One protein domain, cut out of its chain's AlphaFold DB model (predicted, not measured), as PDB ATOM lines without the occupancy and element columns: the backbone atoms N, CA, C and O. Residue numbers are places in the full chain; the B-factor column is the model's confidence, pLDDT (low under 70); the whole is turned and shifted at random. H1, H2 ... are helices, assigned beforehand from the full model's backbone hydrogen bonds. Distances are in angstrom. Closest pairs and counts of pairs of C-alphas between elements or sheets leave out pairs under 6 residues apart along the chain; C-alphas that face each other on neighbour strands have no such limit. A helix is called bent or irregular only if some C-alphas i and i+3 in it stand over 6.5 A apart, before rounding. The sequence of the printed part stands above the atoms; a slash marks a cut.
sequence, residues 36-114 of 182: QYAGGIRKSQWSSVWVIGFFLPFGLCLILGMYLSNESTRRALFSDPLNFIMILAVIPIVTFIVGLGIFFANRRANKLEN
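This is residues 36 to 114 of the 182 residues of an uncharacterized protein of Anaerolineae bacterium (UniProt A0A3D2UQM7). Two long helices, H1 and H3, run side by side in opposite ways as a long, narrow pair, and the short helix H2 sits across one end, where the chain turns back from H1 into H3. H1 and H3 make nearly the whole length, and at the end away from H2 the first and last printed residues come near each other, their C-alphas 12.6 A apart. The printed part has 79 residues with three named helices, H1, H2 and H3 in chain order, and no named strand; the class is all helix. The whole is extended, with a radius of gyration of the C-alphas of 18.0 A, and its outline is a rod that spans 58 by 19 by 10 A.

The longest helix by residues is H1, residues 36 to 69, which begins at C-alpha 36 at (133.451, 117.665, 101.830) and measures 49.4 A from first to last C-alpha. H1 is neither bent nor irregular, but only just: C-alphas 54 and 57 are 6.2 A apart. H3, residues 81 to 113, measures 48.8 A and ends at C-alpha 113 at (138.879, 110.817, 100.233). Between them in the chain is H2, residues 71 to 79, 11.9 A long, with C-alpha 71 at (132.954, 116.402, 156.170).

H1 and H3 touch, with 22 pairs of C-alphas within 8 A, and the closest C-alphas are those of Ala 38 and Ala 109, 4.2 A apart. Their lines stand at a shallow tilt of 8 degrees, and they run opposite ways. Their centres are 11.3 A apart. H1 and H2 touch only at the corner by their link, H1 with residues 67 to 68 alone; the closest C-alphas are those of Leu 68 and Arg 74, 5.0 A apart. The lines of H1 and H2 are about perpendicular, at 73 degrees. H2 and H3 only just touch, and only at the corner by their link, with 3 pairs of C-alphas within 8 A, H3 with residues 83 to 84 alone. Their closest C-alphas are those of Leu 77 and Asn 83, 5.7 A apart, and their lines are about perpendicular, at 82 degrees. In H2 every O i to N i+4 pair is within hydrogen-bond range; in H1 28 of 30 such pairs are, and in H3 26 of 29.

The two C-alphas farthest apart are those of Glu 71 and Asn 114, 58.7 A. The printed part runs from residue 36 to residue 114 of a chain of 182 residues and has no cut. The links from H1 to H2 and from H2 to H3 are both tight, with 1 residue in each, and no link is long. The mean pLDDT of the printed part is 87.0, and no printed residue is under 70.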
ATOM      1  N   GLN A  36     134.308 116.875 100.946       87.50
ATOM      2  CA  GLN A  36     133.451 117.665 101.830       87.50
ATOM      3  C   GLN A  36     132.834 116.790 102.930       87.50
ATOM      4  O   GLN A  36     132.905 117.163 104.105       87.50
ATOM      5  N   TYR A  37     132.329 115.596 102.599       86.31
ATOM      6  CA  TYR A  37     131.843 114.632 103.594       86.31
ATOM      7  C   TYR A  37     132.947 114.203 104.566       86.31
ATOM      8  O   TYR A  37     132.754 114.233 105.785       86.31
ATOM      9  N   ALA A  38     134.136 113.873 104.055       87.06
ATOM     10  CA  ALA A  38     135.299 113.544 104.874       87.06
ATOM     11  C   ALA A  38     135.702 114.707 105.799       87.06
ATOM     12  O   ALA A  38     135.955 114.508 106.991       87.06
ATOM     13  N   GLY A  39     135.697 115.937 105.281       87.62
ATOM     14  CA  GLY A  39     135.933 117.158 106.046       87.62
ATOM     15  C   GLY A  39     134.897 117.372 107.150       87.62
ATOM     16  O   GLY A  39     135.267 117.715 108.274       87.62
ATOM     17  N   GLY A  40     133.618 117.112 106.870       85.69
ATOM     18  CA  GLY A  40     132.530 117.160 107.848       85.69
ATOM     19  C   GLY A  40     132.740 116.187 109.009       85.69
ATOM     20  O   GLY A  40     132.637 116.586 110.171       85.69
ATOM     21  N   ILE A  41     133.135 114.943 108.714       85.50
ATOM     22  CA  ILE A  41     133.462 113.931 109.734       85.50
ATOM     23  C   ILE A  41     134.587 114.428 110.646       85.50
ATOM     24  O   ILE A  41     134.467 114.352 111.870       85.50
ATOM     25  N   ARG A  42     135.667 114.978 110.074       86.19
ATOM     26  CA  ARG A  42     136.790 115.505 110.865       86.19
ATOM     27  C   ARG A  42     136.365 116.696 111.725       86.19
ATOM     28  O   ARG A  42     136.652 116.708 112.920       86.19
ATOM     29  N   LYS A  43     135.651 117.671 111.151       87.06
ATOM     30  CA  LYS A  43     135.167 118.861 111.874       87.06
ATOM     31  C   LYS A  43     134.243 118.494 113.034       87.06
ATOM     32  O   LYS A  43     134.396 119.045 114.120       87.06
ATOM     33  N   SER A  44     133.329 117.545 112.825       83.50
ATOM     34  CA  SER A  44     132.422 117.056 113.867       83.50
ATOM     35  C   SER A  44     133.192 116.508 115.072       83.50
ATOM     36  O   SER A  44     132.913 116.906 116.200       83.50
ATOM     37  N   GLN A  45     134.220 115.683 114.848       84.12
ATOM     38  CA  GLN A  45     135.028 115.150 115.950       84.12
ATOM     39  C   GLN A  45     135.864 116.217 116.654       84.12
ATOM     40  O   GLN A  45     135.960 116.205 117.878       84.12
ATOM     41  N   TRP A  46     136.440 117.164 115.909       82.88
ATOM     42  CA  TRP A  46     137.165 118.285 116.509       82.88
ATOM     43  C   TRP A  46     136.258 119.171 117.367       82.88
ATOM     44  O   TRP A  46     136.688 119.638 118.418       82.88
ATOM     45  N   SER A  47     134.994 119.354 116.980       84.38
ATOM     46  CA  SER A  47     134.003 120.045 117.814       84.38
ATOM     47  C   SER A  47     133.776 119.317 119.146       84.38
ATOM     48  O   SER A  47     133.768 119.944 120.205       84.38
ATOM     49  N   SER A  48     133.696 117.981 119.131       81.38
ATOM     50  CA  SER A  48     133.569 117.181 120.356       81.38
ATOM     51  C   SER A  48     134.753 117.354 121.315       81.38
ATOM     52  O   SER A  48     134.549 117.318 122.526       81.38
ATOM     53  N   VAL A  49     135.968 117.600 120.809       87.25
ATOM     54  CA  VAL A  49     137.146 117.881 121.652       87.25
ATOM     55  C   VAL A  49     136.947 119.147 122.477       87.25
ATOM     56  O   VAL A  49     137.246 119.138 123.667       87.25
ATOM     57  N   TRP A  50     136.404 120.213 121.884       87.56
ATOM     58  CA  TRP A  50     136.128 121.464 122.600       87.56
ATOM     59  C   TRP A  50     135.090 121.275 123.703       87.56
ATOM     60  O   TRP A  50     135.292 121.725 124.829       87.56
ATOM     61  N   VAL A  51     134.009 120.554 123.395       87.94
ATOM     62  CA  VAL A  51     132.959 120.227 124.367       87.94
ATOM     63  C   VAL A  51     133.551 119.436 125.534       87.94
ATOM     64  O   VAL A  51     133.385 119.820 126.690       87.94
ATOM     65  N   ILE A  52     134.298 118.369 125.254       88.25
ATOM     66  CA  ILE A  52     134.909 117.535 126.298       88.25
ATOM     67  C   ILE A  52     135.958 118.325 127.086       88.25
ATOM     68  O   ILE A  52     135.999 118.220 128.308       88.25
ATOM     69  N   GLY A  53     136.754 119.159 126.415       87.88
ATOM     70  CA  GLY A  53     137.752 120.022 127.043       87.88
ATOM     71  C   GLY A  53     137.156 121.004 128.052       87.88
ATOM     72  O   GLY A  53     137.813 121.322 129.036       87.88
ATOM     73  N   PHE A  54     135.906 121.434 127.861       90.19
ATOM     74  CA  PHE A  54     135.183 122.261 128.828       90.19
ATOM     75  C   PHE A  54     134.494 121.429 129.920       90.19
ATOM     76  O   PHE A  54     134.669 121.685 131.112       90.19
ATOM     77  N   PHE A  55     133.715 120.417 129.534       91.38
ATOM     78  CA  PHE A  55     132.874 119.674 130.475       91.38
ATOM     79  C   PHE A  55     133.660 118.730 131.389       91.38
ATOM     80  O   PHE A  55     133.231 118.503 132.519       91.38
ATOM     81  N   LEU A  56     134.809 118.206 130.951       91.75
ATOM     82  CA  LEU A  56     135.654 117.337 131.771       91.75
ATOM     83  C   LEU A  56     136.208 118.059 133.015       91.75
ATOM     84  O   LEU A  56     135.930 117.593 134.122       91.75
ATOM     85  N   PRO A  57     136.938 119.189 132.902       90.06
ATOM     86  CA  PRO A  57     137.405 119.913 134.082       90.06
ATOM     87  C   PRO A  57     136.242 120.486 134.892       90.06
ATOM     88  O   PRO A  57     136.287 120.441 136.117       90.06
ATOM     89  N   PHE A  58     135.174 120.961 134.242       92.50
ATOM     90  CA  PHE A  58     133.990 121.452 134.946       92.50
ATOM     91  C   PHE A  58     133.351 120.365 135.827       92.50
ATOM     92  O   PHE A  58     133.118 120.591 137.014       92.50
ATOM     93  N   GLY A  59     133.139 119.163 135.285       90.56
ATOM     94  CA  GLY A  59     132.620 118.020 136.036       90.56
ATOM     95  C   GLY A  59     133.550 117.589 137.171       90.56
ATOM     96  O   GLY A  59     133.082 117.347 138.283       90.56
ATOM     97  N   LEU A  60     134.866 117.565 136.934       90.56
ATOM     98  CA  LEU A  60     135.858 117.272 137.976       90.56
ATOM     99  C   LEU A  60     135.816 118.304 139.111       90.56
ATOM    100  O   LEU A  60     135.852 117.921 140.279       90.56
ATOM    101  N   CYS A  61     135.674 119.593 138.796       90.25
ATOM    102  CA  CYS A  61     135.520 120.654 139.792       90.25
ATOM    103  C   CYS A  61     134.238 120.497 140.616       90.25
ATOM    104  O   CYS A  61     134.274 120.694 141.830       90.25
ATOM    105  N   LEU A  62     133.117 120.114 139.993       91.38
ATOM    106  CA  LEU A  62     131.870 119.842 140.716       91.38
ATOM    107  C   LEU A  62     132.018 118.656 141.672       91.38
ATOM    108  O   LEU A  62     131.636 118.762 142.837       91.38
ATOM    109  N   ILE A  63     132.622 117.557 141.209       87.31
ATOM    110  CA  ILE A  63     132.895 116.381 142.044       87.31
ATOM    111  C   ILE A  63     133.787 116.781 143.222       87.31
ATOM    112  O   ILE A  63     133.434 116.522 144.369       87.31
ATOM    113  N   LEU A  64     134.898 117.478 142.970       87.31
ATOM    114  CA  LEU A  64     135.788 117.967 144.027       87.31
ATOM    115  C   LEU A  64     135.055 118.882 145.019       87.31
ATOM    116  O   LEU A  64     135.207 118.715 146.226       87.31
ATOM    117  N   GLY A  65     134.212 119.797 144.535       87.19
ATOM    118  CA  GLY A  65     133.394 120.671 145.376       87.19
ATOM    119  C   GLY A  65     132.434 119.898 146.285       87.19
ATOM    120  O   GLY A  65     132.330 120.211 147.470       87.19
ATOM    121  N   MET A  66     131.790 118.846 145.769       86.19
ATOM    122  CA  MET A  66     130.929 117.954 146.558       86.19
ATOM    123  C   MET A  66     131.716 117.158 147.605       86.19
ATOM    124  O   MET A  66     131.261 117.010 148.737       86.19
ATOM    125  N   TYR A  67     132.909 116.668 147.258       85.81
ATOM    126  CA  TYR A  67     133.771 115.974 148.215       85.81
ATOM    127  C   TYR A  67     134.231 116.899 149.345       85.81
ATOM    128  O   TYR A  67     134.273 116.468 150.496       85.81
ATOM    129  N   LEU A  68     134.550 118.160 149.035       86.06
ATOM    130  CA  LEU A  68     135.017 119.156 150.002       86.06
ATOM    131  C   LEU A  68     133.902 119.717 150.899       86.06
ATOM    132  O   LEU A  68     134.193 120.111 152.032       86.06
ATOM    133  N   SER A  69     132.657 119.761 150.416       87.88
ATOM    134  CA  SER A  69     131.521 120.331 151.153       87.88
ATOM    135  C   SER A  69     130.987 119.418 152.257       87.88
ATOM    136  O   SER A  69     130.467 119.913 153.256       87.88
ATOM    137  N   ASN A  70     131.145 118.099 152.126       87.31
ATOM    138  CA  ASN A  70     130.726 117.131 153.135       87.31
ATOM    139  C   ASN A  70     131.935 116.620 153.938       87.31
ATOM    140  O   ASN A  70     132.927 116.133 153.399       87.31
ATOM    141  N   GLU A  71     131.854 116.734 155.264       85.62
ATOM    142  CA  GLU A  71     132.954 116.402 156.170       85.62
ATOM    143  C   GLU A  71     133.368 114.924 156.107       85.62
ATOM    144  O   GLU A  71     134.560 114.617 156.170       85.62
ATOM    145  N   SER A  72     132.406 114.015 155.929       84.19
ATOM    146  CA  SER A  72     132.665 112.573 155.828       84.19
ATOM    147  C   SER A  72     133.439 112.213 154.553       84.19
ATOM    148  O   SER A  72     134.466 111.535 154.616       84.19
ATOM    149  N   THR A  73     133.016 112.739 153.401       80.25
ATOM    150  CA  THR A  73     133.680 112.542 152.104       80.25
ATOM    151  C   THR A  73     135.010 113.273 152.021       80.25
ATOM    152  O   THR A  73     135.950 112.758 151.425       80.25
ATOM    153  N   ARG A  74     135.137 114.434 152.669       83.50
ATOM    154  CA  ARG A  74     136.399 115.171 152.761       83.50
ATOM    155  C   ARG A  74     137.450 114.363 153.513       83.50
ATOM    156  O   ARG A  74     138.573 114.233 153.039       83.50
ATOM    157  N   ARG A  75     137.088 113.786 154.664       81.75
ATOM    158  CA  ARG A  75     137.988 112.896 155.413       81.75
ATOM    159  C   ARG A  75     138.355 111.665 154.588       81.75
ATOM    160  O   ARG A  75     139.528 111.329 154.553       81.75
ATOM    161  N   ALA A  76     137.406 111.060 153.871       81.31
ATOM    162  CA  ALA A  76     137.690 109.940 152.970       81.31
ATOM    163  C   ALA A  76     138.684 110.319 151.849       81.31
ATOM    164  O   ALA A  76     139.643 109.589 151.601       81.31
ATOM    165  N   LEU A  77     138.515 111.492 151.228       81.06
ATOM    166  CA  LEU A  77     139.399 111.985 150.165       81.06
ATOM    167  C   LEU A  77     140.847 112.180 150.642       81.06
ATOM    168  O   LEU A  77     141.773 111.866 149.902       81.06
ATOM    169  N   PHE A  78     141.042 112.669 151.872       82.00
ATOM    170  CA  PHE A  78     142.374 112.878 152.455       82.00
ATOM    171  C   PHE A  78     142.915 111.675 153.241       82.00
ATOM    172  O   PHE A  78     144.093 111.666 153.588       82.00
ATOM    173  N   SER A  79     142.080 110.673 153.534       84.06
ATOM    174  CA  SER A  79     142.486 109.484 154.299       84.06
ATOM    175  C   SER A  79     143.347 108.506 153.503       84.06
ATOM    176  O   SER A  79     144.162 107.810 154.099       84.06
ATOM    177  N   ASP A  80     143.183 108.471 152.178       82.75
ATOM    178  CA  ASP A  80     143.933 107.582 151.295       82.75
ATOM    179  C   ASP A  80     144.345 108.331 150.012       82.75
ATOM    180  O   ASP A  80     143.472 108.771 149.252       82.75
ATOM    181  N   PRO A  81     145.656 108.459 149.728       80.44
ATOM    182  CA  PRO A  81     146.164 109.009 148.472       80.44
ATOM    183  C   PRO A  81     145.577 108.351 147.212       80.44
ATOM    184  O   PRO A  81     145.473 109.005 146.170       80.44
ATOM    185  N   LEU A  82     145.155 107.081 147.286       85.06
ATOM    186  CA  LEU A  82     144.547 106.353 146.168       85.06
ATOM    187  C   LEU A  82     143.240 106.992 145.679       85.06
ATOM    188  O   LEU A  82     142.965 106.971 144.478       85.06
ATOM    189  N   ASN A  83     142.467 107.627 146.564       81.94
ATOM    190  CA  ASN A  83     141.224 108.304 146.183       81.94
ATOM    191  C   ASN A  83     141.489 109.497 145.255       81.94
ATOM    192  O   ASN A  83     140.733 109.741 144.313       81.94
ATOM    193  N   PHE A  84     142.598 110.208 145.468       80.56
ATOM    194  CA  PHE A  84     143.008 111.313 144.604       80.56
ATOM    195  C   PHE A  84     143.506 110.806 143.244       80.56
ATOM    196  O   PHE A  84     143.167 111.368 142.200       80.56
ATOM    197  N   ILE A  85     144.251 109.695 143.243       85.75
ATOM    198  CA  ILE A  85     144.725 109.034 142.019       85.75
ATOM    199  C   ILE A  85     143.545 108.569 141.160       85.75
ATOM    200  O   ILE A  85     143.576 108.758 139.948       85.75
ATOM    201  N   MET A  86     142.483 108.027 141.762       83.12
ATOM    202  CA  MET A  86     141.276 107.608 141.038       83.12
ATOM    203  C   MET A  86     140.592 108.766 140.300       83.12
ATOM    204  O   MET A  86     140.188 108.605 139.151       83.12
ATOM    205  N   ILE A  87     140.500 109.946 140.922       84.19
ATOM    206  CA  ILE A  87     139.931 111.147 140.286       84.19
ATOM    207  C   ILE A  87     140.827 111.618 139.133       84.19
ATOM    208  O   ILE A  87     140.334 111.923 138.046       84.19
ATOM    209  N   LEU A  88     142.147 111.632 139.337       85.88
ATOM    210  CA  LEU A  88     143.102 112.018 138.297       85.88
ATOM    211  C   LEU A  88     143.152 111.019 137.136       85.88
ATOM    212  O   LEU A  88     143.352 111.434 135.995       85.88
ATOM    213  N   ALA A  89     142.922 109.728 137.390       89.38
ATOM    214  CA  ALA A  89     142.918 108.672 136.377       89.38
ATOM    215  C   ALA A  89     141.797 108.834 135.337       89.38
ATOM    216  O   ALA A  89     141.921 108.335 134.218       89.38
ATOM    217  N   VAL A  90     140.735 109.585 135.649       88.75
ATOM    218  CA  VAL A  90     139.662 109.899 134.690       88.75
ATOM    219  C   VAL A  90     140.202 110.673 133.486       88.75
ATOM    220  O   VAL A  90     139.775 110.426 132.359       88.75
ATOM    221  N   ILE A  91     141.172 111.568 133.692       89.38
ATOM    222  CA  ILE A  91     141.740 112.409 132.631       89.38
ATOM    223  C   ILE A  91     142.374 111.560 131.517       89.38
ATOM    224  O   ILE A  91     141.892 111.649 130.385       89.38
ATOM    225  N   PRO A  92     143.385 110.702 131.778       92.12
ATOM    226  CA  PRO A  92     143.994 109.898 130.723       92.12
ATOM    227  C   PRO A  92     143.004 108.920 130.079       92.12
ATOM    228  O   PRO A  92     143.100 108.692 128.876       92.12
ATOM    229  N   ILE A  93     142.026 108.389 130.826       92.38
ATOM    230  CA  ILE A  93     140.983 107.512 130.267       92.38
ATOM    231  C   ILE A  93     140.135 108.269 129.240       92.38
ATOM    232  O   ILE A  93     139.953 107.801 128.115       92.38
ATOM    233  N   VAL A  94     139.640 109.456 129.596       90.38
ATOM    234  CA  VAL A  94     138.827 110.276 128.691       90.38
ATOM    235  C   VAL A  94     139.655 110.725 127.489       90.38
ATOM    236  O   VAL A  94     139.196 110.589 126.354       90.38
ATOM    237  N   THR A  95     140.895 111.176 127.697       90.06
ATOM    238  CA  THR A  95     141.808 111.537 126.603       90.06
ATOM    239  C   THR A  95     142.045 110.362 125.655       90.06
ATOM    240  O   THR A  95     142.019 110.552 124.439       90.06
ATOM    241  N   PHE A  96     142.221 109.146 126.176       93.25
ATOM    242  CA  PHE A  96     142.406 107.944 125.365       93.25
ATOM    243  C   PHE A  96     141.171 107.620 124.513       93.25
ATOM    244  O   PHE A  96     141.301 107.391 123.309       93.25
ATOM    245  N   ILE A  97     139.968 107.667 125.096       91.56
ATOM    246  CA  ILE A  97     138.707 107.424 124.376       91.56
ATOM    247  C   ILE A  97     138.508 108.457 123.258       91.56
ATOM    248  O   ILE A  97     138.176 108.096 122.127       91.56
ATOM    249  N   VAL A  98     138.754 109.736 123.549       90.62
ATOM    250  CA  VAL A  98     138.666 110.816 122.554       90.62
ATOM    251  C   VAL A  98     139.697 110.624 121.447       90.62
ATOM    252  O   VAL A  98     139.357 110.712 120.267       90.62
ATOM    253  N   GLY A  99     140.941 110.302 121.810       90.56
ATOM    254  CA  GLY A  99     142.011 110.014 120.860       90.56
ATOM    255  C   GLY A  99     141.650 108.870 119.912       90.56
ATOM    256  O   GLY A  99     141.816 109.004 118.698       90.56
ATOM    257  N   LEU A 100     141.071 107.784 120.434       92.19
ATOM    258  CA  LEU A 100     140.549 106.687 119.616       92.19
ATOM    259  C   LEU A 100     139.423 107.151 118.685       92.19
ATOM    260  O   LEU A 100     139.437 106.811 117.500       92.19
ATOM    261  N   GLY A 101     138.473 107.949 119.178       88.94
ATOM    262  CA  GLY A 101     137.386 108.505 118.366       88.94
ATOM    263  C   GLY A 101     137.899 109.312 117.169       88.94
ATOM    264  O   GLY A 101     137.499 109.058 116.026       88.94
ATOM    265  N   ILE A 102     138.855 110.213 117.413       90.44
ATOM    266  CA  ILE A 102     139.522 111.014 116.374       90.44
ATOM    267  C   ILE A 102     140.279 110.110 115.400       90.44
ATOM    268  O   ILE A 102     140.156 110.275 114.187       90.44
ATOM    269  N   PHE A 103     141.028 109.127 115.904       90.81
ATOM    270  CA  PHE A 103     141.772 108.183 115.074       90.81
ATOM    271  C   PHE A 103     140.849 107.422 114.113       90.81
ATOM    272  O   PHE A 103     141.085 107.403 112.901       90.81
ATOM    273  N   PHE A 104     139.756 106.844 114.620       89.50
ATOM    274  CA  PHE A 104     138.792 106.131 113.785       89.50
ATOM    275  C   PHE A 104     138.079 107.061 112.806       89.50
ATOM    276  O   PHE A 104     137.844 106.680 111.662       89.50
ATOM    277  N   ALA A 105     137.738 108.282 113.202       87.31
ATOM    278  CA  ALA A 105     137.132 109.248 112.296       87.31
ATOM    279  C   ALA A 105     138.079 109.690 111.176       87.31
ATOM    280  O   ALA A 105     137.666 109.706 110.021       87.31
ATOM    281  N   ASN A 106     139.350 109.950 111.482       88.25
ATOM    282  CA  ASN A 106     140.366 110.254 110.476       88.25
ATOM    283  C   ASN A 106     140.564 109.080 109.519       88.25
ATOM    284  O   ASN A 106     140.619 109.279 108.309       88.25
ATOM    285  N   ARG A 107     140.586 107.844 110.031       88.88
ATOM    286  CA  ARG A 107     140.656 106.647 109.185       88.88
ATOM    287  C   ARG A 107     139.451 106.535 108.246       88.88
ATOM    288  O   ARG A 107     139.626 106.172 107.087       88.88
ATOM    289  N   ARG A 108     138.243 106.854 108.722       85.81
ATOM    290  CA  ARG A 108     137.013 106.869 107.909       85.81
ATOM    291  C   ARG A 108     137.029 107.978 106.858       85.81
ATOM    292  O   ARG A 108     136.729 107.713 105.701       85.81
ATOM    293  N   ALA A 109     137.438 109.183 107.242       87.62
ATOM    294  CA  ALA A 109     137.592 110.313 106.335       87.62
ATOM    295  C   ALA A 109     138.619 110.012 105.229       87.62
ATOM    296  O   ALA A 109     138.326 110.209 104.056       87.62
ATOM    297  N   ASN A 110     139.771 109.428 105.578       87.75
ATOM    298  CA  ASN A 110     140.793 109.038 104.603       87.75
ATOM    299  C   ASN A 110     140.290 107.970 103.620       87.75
ATOM    300  O   ASN A 110     140.668 108.006 102.452       87.75
ATOM    301  N   LYS A 111     139.452 107.025 104.070       86.81
ATOM    302  CA  LYS A 111     138.825 106.037 103.177       86.81
ATOM    303  C   LYS A 111     137.872 106.680 102.170       86.81
ATOM    304  O   LYS A 111     137.826 106.229 101.037       86.81
ATOM    305  N   LEU A 112     137.133 107.713 102.577       86.00
ATOM    306  CA  LEU A 112     136.228 108.445 101.685       86.00
ATOM    307  C   LEU A 112     136.988 109.324 100.687       86.00
ATOM    308  O   LEU A 112     136.615 109.392  99.525       86.00
ATOM    309  N   GLU A 113     138.064 109.980 101.122       85.56
ATOM    310  CA  GLU A 113     138.879 110.817 100.233       85.56
ATOM    311  C   GLU A 113     139.625 110.008  99.178       85.56
ATOM    312  O   GLU A 113     139.766 110.467  98.050       85.56
ATOM    313  N   ASN A 114     140.084 108.813  99.542       86.69
ATOM    314  CA  ASN A 114     140.780 107.898  98.639       86.69
ATOM    315  C   ASN A 114     139.856 106.760  98.193       86.69
ATOM    316  O   ASN A 114     140.299 105.627  98.020       86.69
TER     317      ASN A 114